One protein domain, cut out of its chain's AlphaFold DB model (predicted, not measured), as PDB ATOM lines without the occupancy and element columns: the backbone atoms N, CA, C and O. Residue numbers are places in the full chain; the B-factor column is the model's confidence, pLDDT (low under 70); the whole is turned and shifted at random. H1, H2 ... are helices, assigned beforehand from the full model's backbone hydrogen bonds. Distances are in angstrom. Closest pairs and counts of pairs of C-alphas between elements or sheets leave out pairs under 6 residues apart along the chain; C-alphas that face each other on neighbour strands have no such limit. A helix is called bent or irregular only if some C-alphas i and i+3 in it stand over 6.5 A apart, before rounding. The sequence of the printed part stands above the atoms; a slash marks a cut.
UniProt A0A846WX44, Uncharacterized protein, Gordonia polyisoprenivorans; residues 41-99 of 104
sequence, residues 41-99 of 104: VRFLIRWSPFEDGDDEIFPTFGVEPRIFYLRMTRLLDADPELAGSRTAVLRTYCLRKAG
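What this domain is: This is residues 41 to 99 of the 104 residues of an uncharacterized protein of Gordonia polyisoprenivorans (UniProt A0A846WX44). Two longer helices, H3 and H4, fold back on each other as a helical hairpin, and the short helix H1 lies over one side of that hairpin, close to both of its helices. The short helix H2 caps one end, where it meets residues 65 to 68 of H3 nearly at a right angle. You are looking at 59 printed residues with four named helices, H1, H2, H3 and H4 in that order, and no named strand; the class is all helix. The whole is compact and rounded, with a radius of gyration of the C-alphas of 10.4 A and spans of 27 by 21 by 20 A.

Where its parts are: Find C-alpha 41 at (37.846, 41.245, -8.417); from there H1 runs through residues 41 to 47, 10.0 A from first to last C-alpha. Go on to Asp 54, where H2 begins; it holds residues 54 to 61 and measures 11.0 A. H2 is irregular, but only just: C-alphas 55 and 58 are 6.53 A apart. At C-alpha 65, (28.526, 51.116, -5.216), H3 begins, and it runs 20.1 A through residues 65 to 78. H4 holds residues 84 to 97, measures 20.4 A and ends at C-alpha 97, (31.303, 53.870, -12.455). H4 is irregular, with C-alphas 85 and 88 lying 7.4 A apart.

How they stand to each other: Begin with the hairpin of H3 and H4, which touch with 14 pairs of C-alphas within 8 A. Their closest C-alphas are those of Tyr 69 and Cys 94, 4.8 A apart. They run opposite ways at a steep tilt of 36 degrees, only just past shallow. Look next at H1, which is close to H4 but not clearly touching; the closest C-alphas, Leu 44 and Leu 90, are 6.8 A apart, and the tilt is steep at 63 degrees. H1 is also close to H3 but not clearly touching, with C-alphas 41 and 72 at 7.9 A. H2 touches H3 with residues 65 to 68 of H3 alone, the closest C-alphas being those of Asp 54 and Pro 65, at 5.6 A. Their lines are about perpendicular at 72 degrees, only just past steep. H1 and H2 are near each other, while H2 and H4 are apart. In H1 and H3 every O i to N i+4 pair is within hydrogen-bond range; in H2 it is 2 of 4 and in H4 8 of 10.

The domain as a whole: The two C-alphas farthest apart are those of Pro 59 and Ser 85, at 28.2 A. The printed part runs from residue 41 to residue 99 with no cut. The links H2 to H3 and H3 to H4 are tight, and H1 to H2 is short. The mean pLDDT of the printed part is 93.4, and no printed residue is under 70.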
ATOM      1  N   VAL A  41      37.272  41.301  -7.062       95.50
ATOM      2  CA  VAL A  41      37.846  41.245  -8.417       95.50
ATOM      3  C   VAL A  41      37.027  40.323  -9.323       95.50
ATOM      4  O   VAL A  41      36.703  40.700 -10.451       95.50
ATOM      5  N   ARG A  42      36.635  39.135  -8.844       95.44
ATOM      6  CA  ARG A  42      35.775  38.205  -9.601       95.44
ATOM      7  C   ARG A  42      34.429  38.833  -9.950       95.44
ATOM      8  O   ARG A  42      33.935  38.632 -11.060       95.44
ATOM      9  N   PHE A  43      33.866  39.613  -9.032       96.12
ATOM     10  CA  PHE A  43      32.659  40.387  -9.268       96.12
ATOM     11  C   PHE A  43      32.859  41.373 -10.429       96.12
ATOM     12  O   PHE A  43      32.133  41.305 -11.418       96.12
ATOM     13  N   LEU A  44      33.905  42.205 -10.393       95.38
ATOM     14  CA  LEU A  44      34.209  43.135 -11.489       95.38
ATOM     15  C   LEU A  44      34.409  42.427 -12.837       95.38
ATOM     16  O   LEU A  44      33.908  42.883 -13.862       95.38
ATOM     17  N   ILE A  45      35.120  41.298 -12.844       95.00
ATOM     18  CA  ILE A  45      35.373  40.474 -14.036       95.00
ATOM     19  C   ILE A  45      34.069  39.991 -14.672       95.00
ATOM     20  O   ILE A  45      33.994  39.942 -15.904       95.00
ATOM     21  N   ARG A  46      33.092  39.610 -13.842       94.12
ATOM     22  CA  ARG A  46      31.778  39.113 -14.261       94.12
ATOM     23  C   ARG A  46      30.909  40.227 -14.836       94.12
ATOM     24  O   ARG A  46      30.267  40.011 -15.857       94.12
ATOM     25  N   TRP A  47      30.908  41.390 -14.194       91.56
ATOM     26  CA  TRP A  47      29.950  42.465 -14.459       91.56
ATOM     27  C   TRP A  47      30.446  43.532 -15.444       91.56
ATOM     28  O   TRP A  47      29.646  44.135 -16.157       91.56
ATOM     29  N   SER A  48      31.764  43.712 -15.577       91.38
ATOM     30  CA  SER A  48      32.375  44.681 -16.501       91.38
ATOM     31  C   SER A  48      31.846  44.636 -17.948       91.38
ATOM     32  O   SER A  48      31.689  45.715 -18.514       91.38
ATOM     33  N   PRO A  49      31.570  43.470 -18.572       90.12
ATOM     34  CA  PRO A  49      31.063  43.420 -19.949       90.12
ATOM     35  C   PRO A  49      29.625  43.922 -20.118       90.12
ATOM     36  O   PRO A  49      29.240  44.273 -21.228       90.12
ATOM     37  N   PHE A  50      28.835  43.911 -19.043       87.94
ATOM     38  CA  PHE A  50      27.411  44.259 -19.068       87.94
ATOM     39  C   PHE A  50      27.142  45.670 -18.535       87.94
ATOM     40  O   PHE A  50      26.027  46.158 -18.650       87.94
ATOM     41  N   GLU A  51      28.154  46.308 -17.937       81.44
ATOM     42  CA  GLU A  51      28.072  47.606 -17.243       81.44
ATOM     43  C   GLU A  51      27.048  47.675 -16.089       81.44
ATOM     44  O   GLU A  51      26.814  48.742 -15.511       81.44
ATOM     45  N   ASP A  52      26.531  46.514 -15.698       81.06
ATOM     46  CA  ASP A  52      25.467  46.303 -14.722       81.06
ATOM     47  C   ASP A  52      26.022  45.713 -13.410       81.06
ATOM     48  O   ASP A  52      27.207  45.384 -13.346       81.06
ATOM     49  N   GLY A  53      25.206  45.594 -12.360       87.62
ATOM     50  CA  GLY A  53      25.605  44.983 -11.084       87.62
ATOM     51  C   GLY A  53      25.742  45.938  -9.894       87.62
ATOM     52  O   GLY A  53      26.079  45.480  -8.807       87.62
ATOM     53  N   ASP A  54      25.456  47.234 -10.040       93.19
ATOM     54  CA  ASP A  54      25.515  48.190  -8.916       93.19
ATOM     55  C   ASP A  54      24.598  47.769  -7.759       93.19
ATOM     56  O   ASP A  54      25.002  47.807  -6.594       93.19
ATOM     57  N   ASP A  55      23.393  47.303  -8.095       93.88
ATOM     58  CA  ASP A  55      22.384  46.845  -7.138       93.88
ATOM     59  C   ASP A  55      22.834  45.609  -6.342       93.88
ATOM     60  O   ASP A  55      22.366  45.392  -5.226       93.88
ATOM     61  N   GLU A  56      23.803  44.847  -6.860       94.00
ATOM     62  CA  GLU A  56      24.349  43.646  -6.220       94.00
ATOM     63  C   GLU A  56      25.533  43.951  -5.291       94.00
ATOM     64  O   GLU A  56      25.890  43.132  -4.439       94.00
ATOM     65  N   ILE A  57      26.150  45.133  -5.403       93.94
ATOM     66  CA  ILE A  57      27.342  45.481  -4.618       93.94
ATOM     67  C   ILE A  57      26.994  45.624  -3.137       93.94
ATOM     68  O   ILE A  57      27.665  45.038  -2.285       93.94
ATOM     69  N   PHE A  58      25.955  46.396  -2.818       94.12
ATOM     70  CA  PHE A  58      25.546  46.608  -1.432       94.12
ATOM     71  C   PHE A  58      25.094  45.313  -0.733       94.12
ATOM     72  O   PHE A  58      25.626  45.034   0.343       94.12
ATOM     73  N   PRO A  59      24.192  44.482  -1.299       95.25
ATOM     74  CA  PRO A  59      23.790  43.233  -0.654       95.25
ATOM     75  C   PRO A  59      24.932  42.213  -0.550       95.25
ATOM     76  O   PRO A  59      24.953  41.442   0.406       95.25
ATOM     77  N   THR A  60      25.898  42.217  -1.477       93.06
ATOM     78  CA  THR A  60      27.016  41.258  -1.451       93.06
ATOM     79  C   THR A  60      28.145  41.689  -0.515       93.06
ATOM     80  O   THR A  60      28.677  40.871   0.232       93.06
ATOM     81  N   PHE A  61      28.537  42.966  -0.547       94.00
ATOM     82  CA  PHE A  61      29.751  43.455   0.122       94.00
ATOM     83  C   PHE A  61      29.483  44.451   1.255       94.00
ATOM     84  O   PHE A  61      30.417  44.820   1.967       94.00
ATOM     85  N   GLY A  62      28.244  44.917   1.425       94.94
ATOM     86  CA  GLY A  62      27.877  45.895   2.456       94.94
ATOM     87  C   GLY A  62      28.486  47.285   2.240       94.94
ATOM     88  O   GLY A  62      28.645  48.047   3.192       94.94
ATOM     89  N   VAL A  63      28.876  47.614   1.005       94.50
ATOM     90  CA  VAL A  63      29.515  48.887   0.642       94.50
ATOM     91  C   VAL A  63      28.684  49.577  -0.434       94.50
ATOM     92  O   VAL A  63      28.151  48.927  -1.326       94.50
ATOM     93  N   GLU A  64      28.574  50.903  -0.362       94.69
ATOM     94  CA  GLU A  64      27.926  51.692  -1.412       94.69
ATOM     95  C   GLU A  64      28.655  51.507  -2.764       94.69
ATOM     96  O   GLU A  64      29.892  51.570  -2.787       94.69
ATOM     97  N   PRO A  65      27.934  51.354  -3.895       94.81
ATOM     98  CA  PRO A  65      28.526  51.116  -5.216       94.81
ATOM     99  C   PRO A  65      29.673  52.065  -5.568       94.81
ATOM    100  O   PRO A  65      30.770  51.636  -5.928       94.81
ATOM    101  N   ARG A  66      29.478  53.373  -5.380       94.62
ATOM    102  CA  ARG A  66      30.510  54.368  -5.689       94.62
ATOM    103  C   ARG A  66      31.783  54.151  -4.869       94.62
ATOM    104  O   ARG A  66      32.888  54.227  -5.405       94.62
ATOM    105  N   ILE A  67      31.645  53.869  -3.574       95.50
ATOM    106  CA  ILE A  67      32.778  53.618  -2.674       95.50
ATOM    107  C   ILE A  67      33.494  52.317  -3.041       95.50
ATOM    108  O   ILE A  67      34.726  52.276  -3.002       95.50
ATOM    109  N   PHE A  68      32.749  51.282  -3.428       96.75
ATOM    110  CA  PHE A  68      33.309  50.028  -3.923       96.75
ATOM    111  C   PHE A  68      34.221  50.275  -5.129       96.75
ATOM    112  O   PHE A  68      35.404  49.931  -5.082       96.75
ATOM    113  N   TYR A  69      33.725  50.965  -6.158       96.06
ATOM    114  CA  TYR A  69      34.514  51.253  -7.356       96.06
ATOM    115  C   TYR A  69      35.755  52.102  -7.059       96.06
ATOM    116  O   TYR A  69      36.835  51.797  -7.560       96.06
ATOM    117  N   LEU A  70      35.652  53.102  -6.178       95.56
ATOM    118  CA  LEU A  70      36.805  53.907  -5.753       95.56
ATOM    119  C   LEU A  70      37.890  53.075  -5.061       95.56
ATOM    120  O   LEU A  70      39.081  53.271  -5.316       95.56
ATOM    121  N   ARG A  71      37.491  52.162  -4.169       95.56
ATOM    122  CA  ARG A  71      38.425  51.268  -3.475       95.56
ATOM    123  C   ARG A  71      39.095  50.322  -4.461       95.56
ATOM    124  O   ARG A  71      40.314  50.189  -4.416       95.56
ATOM    125  N   MET A  72      38.328  49.753  -5.387       96.12
ATOM    126  CA  MET A  72      38.859  48.862  -6.414       96.12
ATOM    127  C   MET A  72      39.814  49.571  -7.370       96.12
ATOM    128  O   MET A  72      40.859  49.013  -7.684       96.12
ATOM    129  N   THR A  73      39.545  50.819  -7.769       96.00
ATOM    130  CA  THR A  73      40.504  51.610  -8.555       96.00
ATOM    131  C   THR A  73      41.841  51.741  -7.831       96.00
ATOM    132  O   THR A  73      42.874  51.479  -8.434       96.00
ATOM    133  N   ARG A  74      41.835  52.126  -6.547       95.56
ATOM    134  CA  ARG A  74      43.071  52.280  -5.758       95.56
ATOM    135  C   ARG A  74      43.802  50.956  -5.577       95.56
ATOM    136  O   ARG A  74      45.023  50.927  -5.626       95.56
ATOM    137  N   LEU A  75      43.053  49.880  -5.367       95.19
ATOM    138  CA  LEU A  75      43.615  48.555  -5.158       95.19
ATOM    139  C   LEU A  75      44.274  48.012  -6.432       95.19
ATOM    140  O   LEU A  75      45.387  47.513  -6.364       95.19
ATOM    141  N   LEU A  76      43.631  48.184  -7.588       95.25
ATOM    142  CA  LEU A  76      44.187  47.814  -8.894       95.25
ATOM    143  C   LEU A  76      45.385  48.684  -9.308       95.25
ATOM    144  O   LEU A  76      46.202  48.253 -10.113       95.25
ATOM    145  N   ASP A  77      45.470  49.916  -8.796       94.19
ATOM    146  CA  ASP A  77      46.622  50.806  -8.987       94.19
ATOM    147  C   ASP A  77      47.813  50.375  -8.114       94.19
ATOM    148  O   ASP A  77      48.953  50.391  -8.566       94.19
ATOM    149  N   ALA A  78      47.533  49.945  -6.880       95.00
ATOM    150  CA  ALA A  78      48.539  49.484  -5.928       95.00
ATOM    151  C   ALA A  78      49.062  48.070  -6.233       95.00
ATOM    152  O   ALA A  78      50.242  47.807  -6.015       95.00
ATOM    153  N   ASP A  79      48.196  47.175  -6.715       94.88
ATOM    154  CA  ASP A  79      48.542  45.793  -7.037       94.88
ATOM    155  C   ASP A  79      47.893  45.345  -8.363       94.88
ATOM    156  O   ASP A  79      46.777  44.807  -8.384       94.88
ATOM    157  N   PRO A  80      48.566  45.584  -9.505       92.31
ATOM    158  CA  PRO A  80      48.031  45.247 -10.818       92.31
ATOM    159  C   PRO A  80      47.960  43.737 -11.078       92.31
ATOM    160  O   PRO A  80      47.243  43.320 -11.989       92.31
ATOM    161  N   GLU A  81      48.646  42.905 -10.291       92.69
ATOM    162  CA  GLU A  81      48.618  41.449 -10.454       92.69
ATOM    163  C   GLU A  81      47.264  40.847 -10.035       92.69
ATOM    164  O   GLU A  81      46.878  39.796 -10.546       92.69
ATOM    165  N   LEU A  82      46.474  41.546  -9.204       90.75
ATOM    166  CA  LEU A  82      45.160  41.081  -8.730       90.75
ATOM    167  C   LEU A  82      44.179  40.738  -9.854       90.75
ATOM    168  O   LEU A  82      43.376  39.817  -9.716       90.75
ATOM    169  N   ALA A  83      44.223  41.486 -10.956       91.38
ATOM    170  CA  ALA A  83      43.393  41.243 -12.134       91.38
ATOM    171  C   ALA A  83      44.214  40.894 -13.389       91.38
ATOM    172  O   ALA A  83      43.638  40.731 -14.473       91.38
ATOM    173  N   GLY A  84      45.537  40.755 -13.248       92.88
ATOM    174  CA  GLY A  84      46.473  40.424 -14.319       92.88
ATOM    175  C   GLY A  84      46.264  41.272 -15.576       92.88
ATOM    176  O   GLY A  84      46.205  42.500 -15.539       92.88
ATOM    177  N   SER A  85      46.074  40.617 -16.722       94.25
ATOM    178  CA  SER A  85      45.881  41.299 -18.011       94.25
ATOM    179  C   SER A  85      44.618  42.168 -18.090       94.25
ATOM    180  O   SER A  85      44.513  43.020 -18.973       94.25
ATOM    181  N   ARG A  86      43.648  41.990 -17.180       93.06
ATOM    182  CA  ARG A  86      42.390  42.755 -17.165       93.06
ATOM    183  C   ARG A  86      42.476  44.037 -16.342       93.06
ATOM    184  O   ARG A  86      41.539  44.832 -16.394       93.06
ATOM    185  N   THR A  87      43.573  44.274 -15.625       95.12
ATOM    186  CA  THR A  87      43.722  45.401 -14.694       95.12
ATOM    187  C   THR A  87      43.407  46.751 -15.332       95.12
ATOM    188  O   THR A  87      42.597  47.501 -14.792       95.12
ATOM    189  N   ALA A  88      43.954  47.050 -16.514       93.62
ATOM    190  CA  ALA A  88      43.706  48.328 -17.190       93.62
ATOM    191  C   ALA A  88      42.219  48.532 -17.554       93.62
ATOM    192  O   ALA A  88      41.663  49.620 -17.364       93.62
ATOM    193  N   VAL A  89      41.561  47.473 -18.032       93.69
ATOM    194  CA  VAL A  89      40.137  47.493 -18.400       93.69
ATOM    195  C   VAL A  89      39.265  47.671 -17.159       93.69
ATOM    196  O   VAL A  89      38.417  48.561 -17.130       93.69
ATOM    197  N   LEU A  90      39.508  46.886 -16.105       95.06
ATOM    198  CA  LEU A  90      38.739  46.972 -14.861       95.06
ATOM    199  C   LEU A  90      38.952  48.306 -14.144       95.06
ATOM    200  O   LEU A  90      37.993  48.872 -13.626       95.06
ATOM    201  N   ARG A  91      40.173  48.851 -14.159       95.19
ATOM    202  CA  ARG A  91      40.475  50.179 -13.610       95.19
ATOM    203  C   ARG A  91      39.660  51.261 -14.315       95.19
ATOM    204  O   ARG A  91      39.053  52.094 -13.647       95.19
ATOM    205  N   THR A  92      39.609  51.219 -15.646       93.88
ATOM    206  CA  THR A  92      38.838  52.171 -16.465       93.88
ATOM    207  C   THR A  92      37.339  52.057 -16.191       93.88
ATOM    208  O   THR A  92      36.666  53.068 -15.996       93.88
ATOM    209  N   TYR A  93      36.826  50.827 -16.110       93.31
ATOM    210  CA  TYR A  93      35.442  50.553 -15.730       93.31
ATOM    211  C   TYR A  93      35.108  51.121 -14.339       93.31
ATOM    212  O   TYR A  93      34.143  51.870 -14.200       93.31
ATOM    213  N   CYS A  94      35.948  50.866 -13.331       95.00
ATOM    214  CA  CYS A  94      35.747  51.384 -11.974       95.00
ATOM    215  C   CYS A  94      35.768  52.920 -11.927       95.00
ATOM    216  O   CYS A  94      34.916  53.521 -11.281       95.00
ATOM    217  N   LEU A  95      36.694  53.573 -12.639       93.88
ATOM    218  CA  LEU A  95      36.763  55.039 -12.708       93.88
ATOM    219  C   LEU A  95      35.479  55.645 -13.287       93.88
ATOM    220  O   LEU A  95      34.923  56.580 -12.706       93.88
ATOM    221  N   ARG A  96      34.975  55.062 -14.383       92.75
ATOM    222  CA  ARG A  96      33.709  55.464 -15.007       92.75
ATOM    223  C   ARG A  96      32.544  55.321 -14.029       92.75
ATOM    224  O   ARG A  96      31.812  56.284 -13.818       92.75
ATOM    225  N   LYS A  97      32.395  54.150 -13.403       92.62
ATOM    226  CA  LYS A  97      31.303  53.870 -12.455       92.62
ATOM    227  C   LYS A  97      31.395  54.709 -11.175       92.62
ATOM    228  O   LYS A  97      30.376  55.076 -10.605       92.62
ATOM    229  N   ALA A  98      32.601  55.093 -10.757       91.88
ATOM    230  CA  ALA A  98      32.808  56.017  -9.642       91.88
ATOM    231  C   ALA A  98      32.443  57.483  -9.968       91.88
ATOM    232  O   ALA A  98      32.457  58.337  -9.069       91.88
ATOM    233  N   GLY A  99      32.146  57.793 -11.236       88.12
ATOM    234  CA  GLY A  99      31.913  59.154 -11.715       88.12
ATOM    235  C   GLY A  99      33.182  60.009 -11.726       88.12
ATOM    236  O   GLY A  99      33.095  61.234 -11.659       88.12
TER     237      GLY A  99